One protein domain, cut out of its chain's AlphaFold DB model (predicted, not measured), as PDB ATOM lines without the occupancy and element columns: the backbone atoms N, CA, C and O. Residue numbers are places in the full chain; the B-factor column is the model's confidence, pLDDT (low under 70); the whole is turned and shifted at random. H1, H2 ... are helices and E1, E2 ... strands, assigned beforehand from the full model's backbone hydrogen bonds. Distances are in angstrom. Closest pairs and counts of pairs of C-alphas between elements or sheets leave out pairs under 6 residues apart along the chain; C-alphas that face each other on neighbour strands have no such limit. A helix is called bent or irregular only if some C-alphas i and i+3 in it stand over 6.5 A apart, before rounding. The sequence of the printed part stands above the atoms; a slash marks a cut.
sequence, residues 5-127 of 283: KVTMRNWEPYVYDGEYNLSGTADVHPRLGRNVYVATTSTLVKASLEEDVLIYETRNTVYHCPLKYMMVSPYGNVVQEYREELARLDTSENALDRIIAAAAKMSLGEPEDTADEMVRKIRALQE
ATOM      1  N   LYS A   5     -19.684 -36.461  28.568       96.12
ATOM      2  CA  LYS A   5     -20.262 -36.497  27.222       96.12
ATOM      3  C   LYS A   5     -20.551 -37.943  26.854       96.12
ATOM      4  O   LYS A   5     -19.675 -38.787  27.012       96.12
ATOM      5  N   VAL A   6     -21.773 -38.213  26.414       97.06
ATOM      6  CA  VAL A   6     -22.260 -39.564  26.108       97.06
ATOM      7  C   VAL A   6     -22.961 -39.532  24.763       97.06
ATOM      8  O   VAL A   6     -23.835 -38.693  24.565       97.06
ATOM      9  N   THR A   7     -22.618 -40.441  23.856       97.69
ATOM     10  CA  THR A   7     -23.333 -40.576  22.581       97.69
ATOM     11  C   THR A   7     -24.494 -41.546  22.749       97.69
ATOM     12  O   THR A   7     -24.321 -42.660  23.247       97.69
ATOM     13  N   MET A   8     -25.679 -41.139  22.307       97.50
ATOM     14  CA  MET A   8     -26.887 -41.955  22.341       97.50
ATOM     15  C   MET A   8     -27.163 -42.580  20.977       97.50
ATOM     16  O   MET A   8     -27.060 -41.931  19.935       97.50
ATOM     17  N   ARG A   9     -27.551 -43.855  20.997       97.06
ATOM     18  CA  ARG A   9     -28.027 -44.620  19.840       97.06
ATOM     19  C   ARG A   9     -29.377 -45.239  20.144       97.06
ATOM     20  O   ARG A   9     -29.669 -45.473  21.312       97.06
ATOM     21  N   ASN A  10     -30.161 -45.546  19.111       96.00
ATOM     22  CA  ASN A  10     -31.516 -46.084  19.261       96.00
ATOM     23  C   ASN A  10     -32.309 -45.270  20.292       96.00
ATOM     24  O   ASN A  10     -32.836 -45.822  21.255       96.00
ATOM     25  N   TRP A  11     -32.276 -43.947  20.139       96.75
ATOM     26  CA  TRP A  11     -32.820 -43.020  21.123       96.75
ATOM     27  C   TRP A  11     -34.146 -42.422  20.665       96.75
ATOM     28  O   TRP A  11     -34.394 -42.287  19.464       96.75
ATOM     29  N   GLU A  12     -34.978 -42.037  21.625       95.38
ATOM     30  CA  GLU A  12     -36.206 -41.278  21.392       95.38
ATOM     31  C   GLU A  12     -36.408 -40.240  22.511       95.38
ATOM     32  O   GLU A  12     -36.161 -40.534  23.688       95.38
ATOM     33  N   PRO A  13     -36.822 -39.007  22.179       94.69
ATOM     34  CA  PRO A  13     -37.268 -38.043  23.173       94.69
ATOM     35  C   PRO A  13     -38.740 -38.299  23.496       94.69
ATOM     36  O   PRO A  13     -39.492 -38.716  22.624       94.69
ATOM     37  N   TYR A  14     -39.197 -38.009  24.702       91.00
ATOM     38  CA  TYR A  14     -40.618 -38.074  25.044       91.00
ATOM     39  C   TYR A  14     -40.959 -37.048  26.117       91.00
ATOM     40  O   TYR A  14     -40.076 -36.526  26.798       91.00
ATOM     41  N   VAL A  15     -42.247 -36.754  26.261       90.31
ATOM     42  CA  VAL A  15     -42.755 -35.914  27.345       90.31
ATOM     43  C   VAL A  15     -43.490 -36.816  28.330       90.31
ATOM     44  O   VAL A  15     -44.216 -37.726  27.941       90.31
ATOM     45  N   TYR A  16     -43.261 -36.612  29.619       84.94
ATOM     46  CA  TYR A  16     -43.983 -37.308  30.678       84.94
ATOM     47  C   TYR A  16     -44.205 -36.334  31.825       84.94
ATOM     48  O   TYR A  16     -43.256 -35.698  32.273       84.94
ATOM     49  N   ASP A  17     -45.459 -36.188  32.254       85.62
ATOM     50  CA  ASP A  17     -45.859 -35.235  33.302       85.62
ATOM     51  C   ASP A  17     -45.381 -33.788  33.035       85.62
ATOM     52  O   ASP A  17     -44.939 -33.065  33.920       85.62
ATOM     53  N   GLY A  18     -45.408 -33.378  31.762       85.44
ATOM     54  CA  GLY A  18     -44.939 -32.057  31.325       85.44
ATOM     55  C   GLY A  18     -43.415 -31.887  31.292       85.44
ATOM     56  O   GLY A  18     -42.941 -30.820  30.906       85.44
ATOM     57  N   GLU A  19     -42.638 -32.914  31.642       90.94
ATOM     58  CA  GLU A  19     -41.178 -32.886  31.582       90.94
ATOM     59  C   GLU A  19     -40.642 -33.590  30.333       90.94
ATOM     60  O   GLU A  19     -41.075 -34.688  29.964       90.94
ATOM     61  N   TYR A  20     -39.641 -32.976  29.702       94.06
ATOM     62  CA  TYR A  20     -38.874 -33.618  28.641       94.06
ATOM     63  C   TYR A  20     -37.981 -34.712  29.210       94.06
ATOM     64  O   TYR A  20     -37.284 -34.523  30.211       94.06
ATOM     65  N   ASN A  21     -37.976 -35.838  28.516       93.94
ATOM     66  CA  ASN A  21     -37.184 -37.005  28.828       93.94
ATOM     67  C   ASN A  21     -36.568 -37.580  27.551       93.94
ATOM     68  O   ASN A  21     -37.002 -37.302  26.432       93.94
ATOM     69  N   LEU A  22     -35.540 -38.396  27.741       94.88
ATOM     70  CA  LEU A  22     -34.825 -39.086  26.682       94.88
ATOM     71  C   LEU A  22     -34.612 -40.541  27.106       94.88
ATOM     72  O   LEU A  22     -34.224 -40.804  28.249       94.88
ATOM     73  N   SER A  23     -34.829 -41.467  26.176       95.44
ATOM     74  CA  SER A  23     -34.432 -42.869  26.311       95.44
ATOM     75  C   SER A  23     -33.471 -43.266  25.187       95.44
ATOM     76  O   SER A  23     -33.378 -42.585  24.165       95.44
ATOM     77  N   GLY A  24     -32.715 -44.346  25.380       95.69
ATOM     78  CA  GLY A  24     -31.857 -44.933  24.348       95.69
ATOM     79  C   GLY A  24     -30.601 -45.598  24.901       95.69
ATOM     80  O   GLY A  24     -30.393 -45.682  26.109       95.69
ATOM     81  N   THR A  25     -29.734 -46.070  24.015       95.88
ATOM     82  CA  THR A  25     -28.494 -46.769  24.369       95.88
ATOM     83  C   THR A  25     -27.310 -45.810  24.397       95.88
ATOM     84  O   THR A  25     -26.855 -45.335  23.355       95.88
ATOM     85  N   ALA A  26     -26.761 -45.591  25.589       95.69
ATOM     86  CA  ALA A  26     -25.526 -44.849  25.797       95.69
ATOM     87  C   ALA A  26     -24.305 -45.681  25.378       95.69
ATOM     88  O   ALA A  26     -24.192 -46.860  25.722       95.69
ATOM     89  N   ASP A  27     -23.362 -45.064  24.666       94.50
ATOM     90  CA  ASP A  27     -22.085 -45.675  24.292       94.50
ATOM     91  C   ASP A  27     -21.224 -46.032  25.517       94.50
ATOM     92  O   ASP A  27     -20.958 -47.211  25.750       94.50
ATOM     93  N   VAL A  28     -20.823 -45.047  26.321       92.81
ATOM     94  CA  VAL A  28     -20.030 -45.193  27.545       92.81
ATOM     95  C   VAL A  28     -20.509 -44.163  28.563       92.81
ATOM     96  O   VAL A  28     -20.109 -43.002  28.554       92.81
ATOM     97  N   HIS A  29     -21.358 -44.593  29.492       93.19
ATOM     98  CA  HIS A  29     -21.846 -43.737  30.563       93.19
ATOM     99  C   HIS A  29     -20.962 -43.881  31.814       93.19
ATOM    100  O   HIS A  29     -20.829 -44.990  32.333       93.19
ATOM    101  N   PRO A  30     -20.441 -42.793  32.412       89.38
ATOM    102  CA  PRO A  30     -19.439 -42.861  33.490       89.38
ATOM    103  C   PRO A  30     -19.914 -43.617  34.738       89.38
ATOM    104  O   PRO A  30     -19.122 -44.203  35.465       89.38
ATOM    105  N   ARG A  31     -21.225 -43.597  35.005       90.31
ATOM    106  CA  ARG A  31     -21.828 -44.304  36.144       90.31
ATOM    107  C   ARG A  31     -22.355 -45.693  35.784       90.31
ATOM    108  O   ARG A  31     -22.371 -46.565  36.646       90.31
ATOM    109  N   LEU A  32     -22.843 -45.869  34.558       90.56
ATOM    110  CA  LEU A  32     -23.654 -47.034  34.179       90.56
ATOM    111  C   LEU A  32     -22.870 -48.042  33.327       90.56
ATOM    112  O   LEU A  32     -23.253 -49.203  33.280       90.56
ATOM    113  N   GLY A  33     -21.768 -47.618  32.714       91.19
ATOM    114  CA  GLY A  33     -20.909 -48.451  31.887       91.19
ATOM    115  C   GLY A  33     -21.208 -48.344  30.399       91.19
ATOM    116  O   GLY A  33     -21.791 -47.369  29.920       91.19
ATOM    117  N   ARG A  34     -20.734 -49.346  29.662       92.00
ATOM    118  CA  ARG A  34     -20.748 -49.383  28.200       92.00
ATOM    119  C   ARG A  34     -22.047 -49.972  27.653       92.00
ATOM    120  O   ARG A  34     -22.570 -50.916  28.243       92.00
ATOM    121  N   ASN A  35     -22.499 -49.467  26.502       92.75
ATOM    122  CA  ASN A  35     -23.628 -49.986  25.719       92.75
ATOM    123  C   ASN A  35     -24.897 -50.178  26.565       92.75
ATOM    124  O   ASN A  35     -25.593 -51.186  26.449       92.75
ATOM    125  N   VAL A  36     -25.160 -49.234  27.466       92.00
ATOM    126  CA  VAL A  36     -26.215 -49.359  28.472       92.00
ATOM    127  C   VAL A  36     -27.470 -48.630  28.027       92.00
ATOM    128  O   VAL A  36     -27.414 -47.471  27.619       92.00
ATOM    129  N   TYR A  37     -28.610 -49.308  28.126       93.19
ATOM    130  CA  TYR A  37     -29.899 -48.681  27.887       93.19
ATOM    131  C   TYR A  37     -30.271 -47.771  29.063       93.19
ATOM    132  O   TYR A  37     -30.318 -48.196  30.220       93.19
ATOM    133  N   VAL A  38     -30.523 -46.507  28.754       93.06
ATOM    134  CA  VAL A  38     -31.070 -45.498  29.654       93.06
ATOM    135  C   VAL A  38     -32.554 -45.392  29.327       93.06
ATOM    136  O   VAL A  38     -32.912 -44.893  28.267       93.06
ATOM    137  N   ALA A  39     -33.407 -45.880  30.227       91.06
ATOM    138  CA  ALA A  39     -34.857 -45.810  30.043       91.06
ATOM    139  C   ALA A  39     -35.384 -44.376  30.193       91.06
ATOM    140  O   ALA A  39     -36.228 -43.949  29.418       91.06
ATOM    141  N   THR A  40     -34.840 -43.641  31.165       91.81
ATOM    142  CA  THR A  40     -35.227 -42.263  31.470       91.81
ATOM    143  C   THR A  40     -33.996 -41.489  31.922       91.81
ATOM    144  O   THR A  40     -33.312 -41.891  32.870       91.81
ATOM    145  N   THR A  41     -33.693 -40.372  31.266       92.19
ATOM    146  CA  THR A  41     -32.686 -39.419  31.753       92.19
ATOM    147  C   THR A  41     -33.174 -38.654  32.981       92.19
ATOM    148  O   THR A  41     -34.366 -38.471  33.178       92.19
ATOM    149  N   SER A  42     -32.254 -38.112  33.782       87.88
ATOM    150  CA  SER A  42     -32.622 -37.082  34.765       87.88
ATOM    151  C   SER A  42     -33.142 -35.808  34.086       87.88
ATOM    152  O   SER A  42     -32.857 -35.591  32.909       87.88
ATOM    153  N   THR A  43     -33.785 -34.934  34.864       91.56
ATOM    154  CA  THR A  43     -34.366 -33.659  34.418       91.56
ATOM    155  C   THR A  43     -33.462 -32.883  33.455       91.56
ATOM    156  O   THR A  43     -32.261 -32.689  33.706       91.56
ATOM    157  N   LEU A  44     -34.070 -32.433  32.357       95.81
ATOM    158  CA  LEU A  44     -33.455 -31.575  31.354       95.81
ATOM    159  C   LEU A  44     -33.015 -30.242  31.975       95.81
ATOM    160  O   LEU A  44     -33.770 -29.588  32.687       95.81
ATOM    161  N   VAL A  45     -31.789 -29.823  31.672       96.00
ATOM    162  CA  VAL A  45     -31.258 -28.494  32.005       96.00
ATOM    163  C   VAL A  45     -31.333 -27.575  30.791       96.00
ATOM    164  O   VAL A  45     -31.771 -26.434  30.909       96.00
ATOM    165  N   LYS A  46     -30.892 -28.057  29.625       95.62
ATOM    166  CA  LYS A  46     -30.996 -27.347  28.343       95.62
ATOM    167  C   LYS A  46     -30.904 -28.325  27.177       95.62
ATOM    168  O   LYS A  46     -30.246 -29.359  27.291       95.62
ATOM    169  N   ALA A  47     -31.514 -27.954  26.058       96.94
ATOM    170  CA  ALA A  47     -31.392 -28.662  24.793       96.94
ATOM    171  C   ALA A  47     -31.046 -27.689  23.657       96.94
ATOM    172  O   ALA A  47     -31.550 -26.565  23.633       96.94
ATOM    173  N   SER A  48     -30.211 -28.125  22.717       96.50
ATOM    174  CA  SER A  48     -29.931 -27.436  21.450       96.50
ATOM    175  C   SER A  48     -29.802 -28.453  20.318       96.50
ATOM    176  O   SER A  48     -29.512 -29.622  20.558       96.50
ATOM    177  N   LEU A  49     -30.038 -28.023  19.079       96.88
ATOM    178  CA  LEU A  49     -29.788 -28.825  17.882       96.88
ATOM    179  C   LEU A  49     -28.623 -28.195  17.116       96.88
ATOM    180  O   LEU A  49     -28.724 -27.054  16.671       96.88
ATOM    181  N   GLU A  50     -27.529 -28.938  16.978       95.88
ATOM    182  CA  GLU A  50     -26.284 -28.498  16.346       95.88
ATOM    183  C   GLU A  50     -25.879 -29.541  15.304       95.88
ATOM    184  O   GLU A  50     -25.674 -30.696  15.662       95.88
ATOM    185  N   GLU A  51     -25.801 -29.160  14.024       93.56
ATOM    186  CA  GLU A  51     -25.336 -30.041  12.931       93.56
ATOM    187  C   GLU A  51     -25.943 -31.461  12.970       93.56
ATOM    188  O   GLU A  51     -25.245 -32.468  12.900       93.56
ATOM    189  N   ASP A  52     -27.269 -31.546  13.111       96.75
ATOM    190  CA  ASP A  52     -28.037 -32.805  13.151       96.75
ATOM    191  C   ASP A  52     -27.767 -33.679  14.382       96.75
ATOM    192  O   ASP A  52     -28.067 -34.875  14.404       96.75
ATOM    193  N   VAL A  53     -27.252 -33.067  15.446       98.12
ATOM    194  CA  VAL A  53     -27.076 -33.670  16.763       98.12
ATOM    195  C   VAL A  53     -27.896 -32.887  17.781       98.12
ATOM    196  O   VAL A  53     -27.654 -31.706  18.031       98.12
ATOM    197  N   LEU A  54     -28.870 -33.555  18.400       98.12
ATOM    198  CA  LEU A  54     -29.536 -33.019  19.581       98.12
ATOM    199  C   LEU A  54     -28.557 -33.103  20.759       98.12
ATOM    200  O   LEU A  54     -28.143 -34.187  21.168       98.12
ATOM    201  N   ILE A  55     -28.189 -31.953  21.306       98.06
ATOM    202  CA  ILE A  55     -27.416 -31.828  22.535       98.06
ATOM    203  C   ILE A  55     -28.412 -31.734  23.685       98.06
ATOM    204  O   ILE A  55     -29.067 -30.711  23.865       98.06
ATOM    205  N   TYR A  56     -28.541 -32.809  24.459       97.50
ATOM    206  CA  TYR A  56     -29.476 -32.918  25.576       97.50
ATOM    207  C   TYR A  56     -28.703 -32.901  26.895       97.50
ATOM    208  O   TYR A  56     -28.061 -33.879  27.289       97.50
ATOM    209  N   GLU A  57     -28.716 -31.767  27.590       96.69
ATOM    210  CA  GLU A  57     -27.941 -31.581  28.811       96.69
ATOM    211  C   GLU A  57     -28.793 -31.806  30.053       96.69
ATOM    212  O   GLU A  57     -29.788 -31.128  30.286       96.69
ATOM    213  N   THR A  58     -28.328 -32.698  30.916       94.88
ATOM    214  CA  THR A  58     -28.871 -32.913  32.258       94.88
ATOM    215  C   THR A  58     -27.941 -32.321  33.318       94.88
ATOM    216  O   THR A  58     -26.934 -31.672  33.011       94.88
ATOM    217  N   ARG A  59     -28.231 -32.561  34.602       92.00
ATOM    218  CA  ARG A  59     -27.386 -32.090  35.710       92.00
ATOM    219  C   ARG A  59     -25.917 -32.512  35.572       92.00
ATOM    220  O   ARG A  59     -25.043 -31.677  35.791       92.00
ATOM    221  N   ASN A  60     -25.651 -33.769  35.205       91.81
ATOM    222  CA  ASN A  60     -24.302 -34.357  35.248       91.81
ATOM    223  C   ASN A  60     -23.781 -34.858  33.890       91.81
ATOM    224  O   ASN A  60     -22.580 -35.097  33.760       91.81
ATOM    225  N   THR A  61     -24.658 -34.993  32.895       95.69
ATOM    226  CA  THR A  61     -24.333 -35.614  31.604       95.69
ATOM    227  C   THR A  61     -24.877 -34.768  30.460       95.69
ATOM    228  O   THR A  61     -26.015 -34.301  30.522       95.69
ATOM    229  N   VAL A  62     -24.066 -34.591  29.421       97.31
ATOM    230  CA  VAL A  62     -24.456 -34.057  28.116       97.31
ATOM    231  C   VAL A  62     -24.590 -35.238  27.165       97.31
ATOM    232  O   VAL A  62     -23.600 -35.895  26.836       97.31
ATOM    233  N   TYR A  63     -25.819 -35.526  26.757       97.88
ATOM    234  CA  TYR A  63     -26.106 -36.554  25.770       97.88
ATOM    235  C   TYR A  63     -26.035 -35.935  24.375       97.88
ATOM    236  O   TYR A  63     -26.720 -34.958  24.081       97.88
ATOM    237  N   HIS A  64     -25.177 -36.498  23.536       98.19
ATOM    238  CA  HIS A  64     -25.110 -36.222  22.114       98.19
ATOM    239  C   HIS A  64     -25.993 -37.244  21.411       98.19
ATOM    240  O   HIS A  64     -25.718 -38.444  21.441       98.19
ATOM    241  N   CYS A  65     -27.049 -36.762  20.777       98.31
ATOM    242  CA  CYS A  65     -28.077 -37.576  20.153       98.31
ATOM    243  C   CYS A  65     -28.103 -37.280  18.646       98.31
ATOM    244  O   CYS A  65     -28.903 -36.455  18.199       98.31
ATOM    245  N   PRO A  66     -27.208 -37.889  17.841       98.31
ATOM    246  CA  PRO A  66     -27.257 -37.748  16.390       98.31
ATOM    247  C   PRO A  66     -28.616 -38.199  15.860       98.31
ATOM    248  O   PRO A  66     -29.054 -39.311  16.169       98.31
ATOM    249  N   LEU A  67     -29.264 -37.372  15.038       97.75
ATOM    250  CA  LEU A  67     -30.575 -37.677  14.454       97.75
ATOM    251  C   LEU A  67     -30.547 -38.979  13.639       97.75
ATOM    252  O   LEU A  67     -31.506 -39.745  13.677       97.75
ATOM    253  N   LYS A  68     -29.410 -39.297  13.000       97.75
ATOM    254  CA  LYS A  68     -29.200 -40.581  12.305       97.75
ATOM    255  C   LYS A  68     -29.399 -41.812  13.195       97.75
ATOM    256  O   LYS A  68     -29.761 -42.869  12.695       97.75
ATOM    257  N   TYR A  69     -29.182 -41.695  14.505       98.06
ATOM    258  CA  TYR A  69     -29.349 -42.801  15.452       98.06
ATOM    259  C   TYR A  69     -30.673 -42.765  16.221       98.06
ATOM    260  O   TYR A  69     -30.840 -43.534  17.172       98.06
ATOM    261  N   MET A  70     -31.598 -41.878  15.849       96.81
ATOM    262  CA  MET A  70     -32.937 -41.872  16.428       96.81
ATOM    263  C   MET A  70     -33.668 -43.171  16.056       96.81
ATOM    264  O   MET A  70     -33.435 -43.733  14.983       96.81
ATOM    265  N   MET A  71     -34.552 -43.657  16.928       93.44
ATOM    266  CA  MET A  71     -35.346 -44.861  16.666       93.44
ATOM    267  C   MET A  71     -36.214 -44.721  15.409       93.44
ATOM    268  O   MET A  71     -36.843 -43.689  15.184       93.44
ATOM    269  N   VAL A  72     -36.280 -45.785  14.601       89.00
ATOM    270  CA  VAL A  72     -37.088 -45.826  13.362       89.00
ATOM    271  C   VAL A  72     -38.594 -45.867  13.625       89.00
ATOM    272  O   VAL A  72     -39.374 -45.384  12.813       89.00
ATOM    273  N   SER A  73     -39.000 -46.421  14.768       85.94
ATOM    274  CA  SER A  73     -40.396 -46.513  15.198       85.94
ATOM    275  C   SER A  73     -40.503 -46.091  16.666       85.94
ATOM    276  O   SER A  73     -40.539 -46.946  17.557       85.94
ATOM    277  N   PRO A  74     -40.443 -44.778  16.945       87.00
ATOM    278  CA  PRO A  74     -40.579 -44.274  18.303       87.00
ATOM    279  C   PRO A  74     -42.018 -44.455  18.806       87.00
ATOM    280  O   PRO A  74     -42.961 -44.626  18.025       87.00
ATOM    281  N   TYR A  75     -42.204 -44.394  20.122       86.75
ATOM    282  CA  TYR A  75     -43.523 -44.395  20.768       86.75
ATOM    283  C   TYR A  75     -44.390 -45.638  20.503       86.75
ATOM    284  O   TYR A  75     -45.617 -45.560  20.561       86.75
ATOM    285  N   GLY A  76     -43.786 -46.802  20.241       77.19
ATOM    286  CA  GLY A  76     -44.522 -48.022  19.873       77.19
ATOM    287  C   GLY A  76     -45.586 -48.484  20.887       77.19
ATOM    288  O   GLY A  76     -46.554 -49.129  20.499       77.19
ATOM    289  N   ASN A  77     -45.444 -48.113  22.164       80.81
ATOM    290  CA  ASN A  77     -46.376 -48.468  23.247       80.81
ATOM    291  C   ASN A  77     -47.250 -47.294  23.717       80.81
ATOM    292  O   ASN A  77     -47.886 -47.364  24.768       80.81
ATOM    293  N   VAL A  78     -47.249 -46.191  22.974       86.38
ATOM    294  CA  VAL A  78     -47.936 -44.957  23.346       86.38
ATOM    295  C   VAL A  78     -49.279 -44.876  22.626       86.38
ATOM    296  O   VAL A  78     -49.389 -45.164  21.431       86.38
ATOM    297  N   VAL A  79     -50.321 -44.460  23.351       90.38
ATOM    298  CA  VAL A  79     -51.673 -44.309  22.793       90.38
ATOM    299  C   VAL A  79     -51.690 -43.319  21.626       90.38
ATOM    300  O   VAL A  79     -50.931 -42.352  21.592       90.38
ATOM    301  N   GLN A  80     -52.546 -43.577  20.637       91.88
ATOM    302  CA  GLN A  80     -52.604 -42.780  19.408       91.88
ATOM    303  C   GLN A  80     -52.903 -41.298  19.676       91.88
ATOM    304  O   GLN A  80     -52.187 -40.451  19.152       91.88
ATOM    305  N   GLU A  81     -53.886 -40.999  20.530       93.25
ATOM    306  CA  GLU A  81     -54.288 -39.624  20.872       93.25
ATOM    307  C   GLU A  81     -53.097 -38.781  21.350       93.25
ATOM    308  O   GLU A  81     -52.887 -37.666  20.882       93.25
ATOM    309  N   TYR A  82     -52.243 -39.352  22.202       91.88
ATOM    310  CA  TYR A  82     -51.064 -38.655  22.709       91.88
ATOM    311  C   TYR A  82     -50.015 -38.392  21.618       91.88
ATOM    312  O   TYR A  82     -49.397 -37.331  21.577       91.88
ATOM    313  N   ARG A  83     -49.834 -39.328  20.677       92.69
ATOM    314  CA  ARG A  83     -48.945 -39.117  19.521       92.69
ATOM    315  C   ARG A  83     -49.468 -38.000  18.614       92.69
ATOM    316  O   ARG A  83     -48.680 -37.197  18.127       92.69
ATOM    317  N   GLU A  84     -50.780 -37.906  18.420       93.38
ATOM    318  CA  GLU A  84     -51.396 -36.816  17.652       93.38
ATOM    319  C   GLU A  84     -51.235 -35.451  18.336       93.38
ATOM    320  O   GLU A  84     -51.053 -34.447  17.651       93.38
ATOM    321  N   GLU A  85     -51.269 -35.396  19.671       93.12
ATOM    322  CA  GLU A  85     -50.972 -34.175  20.427       93.12
ATOM    323  C   GLU A  85     -49.519 -33.730  20.237       93.12
ATOM    324  O   GLU A  85     -49.272 -32.574  19.892       93.12
ATOM    325  N   LEU A  86     -48.562 -34.652  20.389       93.44
ATOM    326  CA  LEU A  86     -47.138 -34.365  20.192       93.44
ATOM    327  C   LEU A  86     -46.820 -33.944  18.751       93.44
ATOM    328  O   LEU A  86     -46.009 -33.047  18.537       93.44
ATOM    329  N   ALA A  87     -47.488 -34.537  17.757       93.00
ATOM    330  CA  ALA A  87     -47.304 -34.198  16.347       93.00
ATOM    331  C   ALA A  87     -47.631 -32.726  16.020       93.00
ATOM    332  O   ALA A  87     -47.097 -32.193  15.049       93.00
ATOM    333  N   ARG A  88     -48.464 -32.054  16.830       92.31
ATOM    334  CA  ARG A  88     -48.832 -30.632  16.656       92.31
ATOM    335  C   ARG A  88     -47.756 -29.652  17.135       92.31
ATOM    336  O   ARG A  88     -47.924 -28.444  16.983       92.31
ATOM    337  N   LEU A  89     -46.670 -30.145  17.735       91.81
ATOM    338  CA  LEU A  89     -45.543 -29.326  18.195       91.81
ATOM    339  C   LEU A  89     -44.576 -28.933  17.058       91.81
ATOM    340  O   LEU A  89     -43.577 -28.255  17.292       91.81
ATOM    341  N   ASP A  90     -44.866 -29.334  15.821       88.19
ATOM    342  CA  ASP A  90     -44.051 -29.105  14.622       88.19
ATOM    343  C   ASP A  90     -43.837 -27.623  14.277       88.19
ATOM    344  O   ASP A  90     -42.831 -27.256  13.668       88.19
ATOM    345  N   THR A  91     -44.755 -26.764  14.709       89.44
ATOM    346  CA  THR A  91     -44.681 -25.306  14.542       89.44
ATOM    347  C   THR A  91     -43.963 -24.586  15.688       89.44
ATOM    348  O   THR A  91     -43.803 -23.367  15.632       89.44
ATOM    349  N   SER A  92     -43.505 -25.307  16.721       91.50
ATOM    350  CA  SER A  92     -42.788 -24.718  17.858       91.50
ATOM    351  C   SER A  92     -41.442 -24.122  17.431       91.50
ATOM    352  O   SER A  92     -40.688 -24.709  16.652       91.50
ATOM    353  N   GLU A  93     -41.083 -22.967  17.997       90.88
ATOM    354  CA  GLU A  93     -39.746 -22.384  17.817       90.88
ATOM    355  C   GLU A  93     -38.658 -23.257  18.474       90.88
ATOM    356  O   GLU A  93     -37.501 -23.278  18.037       90.88
ATOM    357  N   ASN A  94     -39.032 -24.043  19.490       93.06
ATOM    358  CA  ASN A  94     -38.138 -24.953  20.190       93.06
ATOM    359  C   ASN A  94     -37.750 -26.136  19.283       93.06
ATOM    360  O   ASN A  94     -38.587 -26.856  18.744       93.06
ATOM    361  N   ALA A  95     -36.445 -26.353  19.105       93.31
ATOM    362  CA  ALA A  95     -35.939 -27.452  18.286       93.31
ATOM    363  C   ALA A  95     -36.284 -28.836  18.863       93.31
ATOM    364  O   ALA A  95     -36.563 -29.751  18.096       93.31
ATOM    365  N   LEU A  96     -36.297 -28.990  20.192       95.81
ATOM    366  CA  LEU A  96     -36.648 -30.256  20.842       95.81
ATOM    367  C   LEU A  96     -38.116 -30.620  20.590       95.81
ATOM    368  O   LEU A  96     -38.403 -31.766  20.258       95.81
ATOM    369  N   ASP A  97     -39.019 -29.641  20.661       95.56
ATOM    370  CA  ASP A  97     -40.440 -29.823  20.340       95.56
ATOM    371  C   ASP A  97     -40.639 -30.298  18.901       95.56
ATOM    372  O   ASP A  97     -41.388 -31.239  18.655       95.56
ATOM    373  N   ARG A  98     -39.910 -29.707  17.948       94.94
ATOM    374  CA  ARG A  98     -39.963 -30.122  16.540       94.94
ATOM    375  C   ARG A  98     -39.429 -31.535  16.316       94.94
ATOM    376  O   ARG A  98     -39.972 -32.261  15.489       94.94
ATOM    377  N   ILE A  99     -38.401 -31.952  17.058       96.00
ATOM    378  CA  ILE A  99     -37.902 -33.337  17.018       96.00
ATOM    379  C   ILE A  99     -38.943 -34.299  17.610       96.00
ATOM    380  O   ILE A  99     -39.184 -35.358  17.035       96.00
ATOM    381  N   ILE A 100     -39.587 -33.933  18.722       95.44
ATOM    382  CA  ILE A 100     -40.668 -34.720  19.339       95.44
ATOM    383  C   ILE A 100     -41.858 -34.853  18.382       95.44
ATOM    384  O   ILE A 100     -42.371 -35.955  18.186       95.44
ATOM    385  N   ALA A 101     -42.257 -33.762  17.727       94.62
ATOM    386  CA  ALA A 101     -43.302 -33.780  16.710       94.62
ATOM    387  C   ALA A 101     -42.938 -34.702  15.544       94.62
ATOM    388  O   ALA A 101     -43.755 -35.527  15.137       94.62
ATOM    389  N   ALA A 102     -41.703 -34.613  15.044       94.62
ATOM    390  CA  ALA A 102     -41.230 -35.467  13.964       94.62
ATOM    391  C   ALA A 102     -41.228 -36.951  14.368       94.62
ATOM    392  O   ALA A 102     -41.733 -37.789  13.622       94.62
ATOM    393  N   ALA A 103     -40.755 -37.283  15.574       94.75
ATOM    394  CA  ALA A 103     -40.839 -38.637  16.118       94.75
ATOM    395  C   ALA A 103     -42.301 -39.123  16.193       94.75
ATOM    396  O   ALA A 103     -42.613 -40.243  15.783       94.75
ATOM    397  N   ALA A 104     -43.228 -38.269  16.634       94.06
ATOM    398  CA  ALA A 104     -44.642 -38.617  16.735       94.06
ATOM    399  C   ALA A 104     -45.278 -38.877  15.362       94.06
ATOM    400  O   ALA A 104     -45.944 -39.894  15.172       94.06
ATOM    401  N   LYS A 105     -45.000 -38.019  14.378       92.88
ATOM    402  CA  LYS A 105     -45.446 -38.179  12.988       92.88
ATOM    403  C   LYS A 105     -44.878 -39.434  12.329       92.88
ATOM    404  O   LYS A 105     -45.600 -40.159  11.644       92.88
ATOM    405  N   MET A 106     -43.609 -39.751  12.595       91.88
ATOM    406  CA  MET A 106     -43.000 -41.011  12.162       91.88
ATOM    407  C   MET A 106     -43.731 -42.222  12.751       91.88
ATOM    408  O   MET A 106     -44.045 -43.150  12.010       91.88
ATOM    409  N   SER A 107     -44.060 -42.187  14.047       91.81
ATOM    410  CA  SER A 107     -44.826 -43.241  14.732       91.81
ATOM    411  C   SER A 107     -46.256 -43.402  14.195       91.81
ATOM    412  O   SER A 107     -46.796 -44.509  14.172       91.81
ATOM    413  N   LEU A 108     -46.877 -42.309  13.747       91.00
ATOM    414  CA  LEU A 108     -48.205 -42.304  13.120       91.00
ATOM    415  C   LEU A 108     -48.186 -42.794  11.661       91.00
ATOM    416  O   LEU A 108     -49.245 -42.924  11.049       91.00
ATOM    417  N   GLY A 109     -47.007 -43.091  11.106       86.50
ATOM    418  CA  GLY A 109     -46.871 -43.580   9.737       86.50
ATOM    419  C   GLY A 109     -47.120 -42.503   8.683       86.50
ATOM    420  O   GLY A 109     -47.606 -42.824   7.602       86.50
ATOM    421  N   GLU A 110     -46.805 -41.234   8.980       79.94
ATOM    422  CA  GLU A 110     -47.010 -40.139   8.028       79.94
ATOM    423  C   GLU A 110     -46.290 -40.432   6.691       79.94
ATOM    424  O   GLU A 110     -45.079 -40.712   6.700       79.94
ATOM    425  N   PRO A 111     -46.999 -40.389   5.544       75.56
ATOM    426  CA  PRO A 111     -46.404 -40.639   4.235       75.56
ATOM    427  C   PRO A 111     -45.255 -39.674   3.942       75.56
ATOM    428  O   PRO A 111     -45.317 -38.496   4.287       75.56
ATOM    429  N   GLU A 112     -44.205 -40.153   3.277       72.44
ATOM    430  CA  GLU A 112     -43.019 -39.342   2.963       72.44
ATOM    431  C   GLU A 112     -43.347 -38.102   2.114       72.44
ATOM    432  O   GLU A 112     -42.806 -37.021   2.351       72.44
ATOM    433  N   ASP A 113     -44.311 -38.225   1.201       72.00
ATOM    434  CA  ASP A 113     -44.732 -37.144   0.304       72.00
ATOM    435  C   ASP A 113     -45.364 -35.959   1.052       72.00
ATOM    436  O   ASP A 113     -45.230 -34.804   0.634       72.00
ATOM    437  N   THR A 114     -46.023 -36.237   2.181       76.06
ATOM    438  CA  THR A 114     -46.696 -35.247   3.036       76.06
ATOM    439  C   THR A 114     -45.892 -34.882   4.277       76.06
ATOM    440  O   THR A 114     -46.223 -33.898   4.930       76.06
ATOM    441  N   ALA A 115     -44.839 -35.644   4.581       80.19
ATOM    442  CA  ALA A 115     -43.996 -35.440   5.746       80.19
ATOM    443  C   ALA A 115     -43.365 -34.045   5.742       80.19
ATOM    444  O   ALA A 115     -42.943 -33.544   4.691       80.19
ATOM    445  N   ASP A 116     -43.266 -33.434   6.919       84.94
ATOM    446  CA  ASP A 116     -42.557 -32.167   7.082       84.94
ATOM    447  C   ASP A 116     -41.035 -32.313   6.880       84.94
ATOM    448  O   ASP A 116     -40.483 -33.413   6.764       84.94
ATOM    449  N   GLU A 117     -40.343 -31.174   6.804       89.62
ATOM    450  CA  GLU A 117     -38.898 -31.112   6.558       89.62
ATOM    451  C   GLU A 117     -38.085 -31.899   7.600       89.62
ATOM    452  O   GLU A 117     -37.123 -32.581   7.240       89.62
ATOM    453  N   MET A 118     -38.480 -31.851   8.877       92.44
ATOM    454  CA  MET A 118     -37.760 -32.524   9.959       92.44
ATOM    455  C   MET A 118     -37.917 -34.043   9.857       92.44
ATOM    456  O   MET A 118     -36.926 -34.764   9.960       92.44
ATOM    457  N   VAL A 119     -39.130 -34.535   9.588       93.38
ATOM    458  CA  VAL A 119     -39.390 -35.967   9.374       93.38
ATOM    459  C   VAL A 119     -38.576 -36.498   8.193       93.38
ATOM    460  O   VAL A 119     -37.896 -37.517   8.333       93.38
ATOM    461  N   ARG A 120     -38.589 -35.804   7.043       92.19
ATOM    462  CA  ARG A 120     -37.801 -36.208   5.860       92.19
ATOM    463  C   ARG A 120     -36.313 -36.264   6.174       92.19
ATOM    464  O   ARG A 120     -35.642 -37.234   5.832       92.19
ATOM    465  N   LYS A 121     -35.807 -35.239   6.859       93.06
ATOM    466  CA  LYS A 121     -34.403 -35.149   7.250       93.06
ATOM    467  C   LYS A 121     -33.988 -36.300   8.163       93.06
ATOM    468  O   LYS A 121     -32.971 -36.939   7.910       93.06
ATOM    469  N   ILE A 122     -34.777 -36.589   9.197       94.81
ATOM    470  CA  ILE A 122     -34.495 -37.691  10.121       94.81
ATOM    471  C   ILE A 122     -34.516 -39.033   9.381       94.81
ATOM    472  O   ILE A 122     -33.565 -39.800   9.514       94.81
ATOM    473  N   ARG A 123     -35.537 -39.301   8.557       92.75
ATOM    474  CA  ARG A 123     -35.635 -40.551   7.783       92.75
ATOM    475  C   ARG A 123     -34.441 -40.754   6.851       92.75
ATOM    476  O   ARG A 123     -33.843 -41.826   6.867       92.75
ATOM    477  N   ALA A 124     -34.035 -39.715   6.117       93.12
ATOM    478  CA  ALA A 124     -32.872 -39.777   5.230       93.12
ATOM    479  C   ALA A 124     -31.570 -40.108   5.987       93.12
ATOM    480  O   ALA A 124     -30.716 -40.842   5.493       93.12
ATOM    481  N   LEU A 125     -31.423 -39.595   7.212       96.31
ATOM    482  CA  LEU A 125     -30.272 -39.878   8.068       96.31
ATOM    483  C   LEU A 125     -30.318 -41.290   8.682       96.31
ATOM    484  O   LEU A 125     -29.266 -41.898   8.904       96.31
ATOM    485  N   GLN A 126     -31.512 -41.821   8.960       94.56
ATOM    486  CA  GLN A 126     -31.697 -43.105   9.638       94.56
ATOM    487  C   GLN A 126     -31.179 -44.297   8.840       94.56
ATOM    488  O   GLN A 126     -30.635 -45.212   9.450       94.56
ATOM    489  N   GLU A 127     -31.274 -44.301   7.509       90.75
ATOM    490  CA  GLU A 127     -30.763 -45.423   6.704       90.75
ATOM    491  C   GLU A 127     -29.267 -45.663   6.949       90.75
ATOM    492  O   GLU A 127     -28.843 -46.778   7.257       90.75
TER     493      GLU A 127
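This is residues 5 to 127 of the 283 residues of an uncharacterized protein of Firmicutes bacterium AM59-13 (UniProt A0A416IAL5). One twisted sheet of six strands is folded back on itself into two leaves, E3 and E2 facing E6, E5 and E4, with the sharply bent E1 as the hinge; of the three helices that follow, H2 alone packs on the sheet, and H1 and H3 pack on H2. H2 packs across E1, with H1 folded back along H2 as a helical hairpin and H3 on H2 as well, well away from H1. The printed part has 123 residues with six named strands followed by three named helices, in the order E1 E2 E3 E4 E5 E6 H1 H2 H3, and its class is mixed, helices and strands. The sheet runs E3 E2 E1 E6 E5 E4 and is mixed, with E1 and E6 parallel and the other neighbours antiparallel. The whole is compact, with a radius of gyration of the C-alphas of 13.7 A, and spans 42 by 32 by 27 A.

E1, residues 5 to 16, begins at C-alpha 5 at (-20.262, -36.497, 27.222), is 24.0 A long from first to last C-alpha and bends by 96 degrees at residue 9. E2, residues 19 to 29, is 22.2 A long and bends by 94 degrees at residue 26. E3 is residues 33 to 38, E4 is residues 44 to 50 and 16.9 A long, E5 is residues 53 to 58 and E6 is residues 61 to 66. H1, residues 80 to 91, is 19.8 A long and irregular, with C-alphas 88 and 91 at 7.1 A. H2, residues 95 to 107, begins at C-alpha 95 at (-35.939, -27.452, 18.286) and is 18.5 A long. H3, residues 117 to 127, is 16.5 A long and ends at C-alpha 127 at (-30.763, -45.423, 6.704); it is neither bent nor irregular, but only just: C-alphas 124 and 127 are 6.2 A apart.

The strands E1 E2 E3 and E4 E5 E6 form two meanders, in which each strand is the antiparallel neighbour of the one before. The pairing of E1 is staggered: residues 5 to 7 pair with E6 and residues 8 to 16 with E2. Between E1 and E2, a hairpin, N 14 and O 21 are within hydrogen-bond range at 2.9 A. Between E2 and E3, N 26 and O 36 are 2.8 A apart. E1 and E6 are parallel, with N 8 and O 64 at 2.8 A. E5 has N 56 and O 63 of E6 at 2.8 A, and N 55 and O 48 of E4 at 2.8 A. Across the fold, the closest C-alphas of E2 and E4, those of Tyr 20 and Leu 44, are 6.4 A apart. H2 is on the sheet at a height of 7.5 A, over E1 and only just not over E5, on which 2 of its C-alphas fall; it runs across the strands, at 73 degrees to E1 on the local plane. Its closest C-alphas to E1 are those of Pro 13 and Ile 100, 6.1 A apart. H1 and H2 touch at Ala 87 and Ala 101, whose C-alphas are 4.0 A apart, at a steep tilt of 41 degrees, opposite ways. H3 touches H2 at Val 119 and Ala 102, 5.0 A between C-alphas, at a steep tilt of 66 degrees, the same way. H1 and H3 are apart, and neither is on the sheet. In H2 every O i to N i+4 pair is within hydrogen-bond range, against 4 of 8 in H1 and 6 of 7 in H3.

The C-alphas farthest apart are those of Arg 31 and Asp 113, at 43.1 A. The printed part, residues 5 to 127, has no cut. The link from E6 to H1, residues 67 to 79, is long and holds no named element; the link from H2 to H3 is short, and the others are tight. The mean pLDDT of the printed part is 92.3, and no printed residue is under 70.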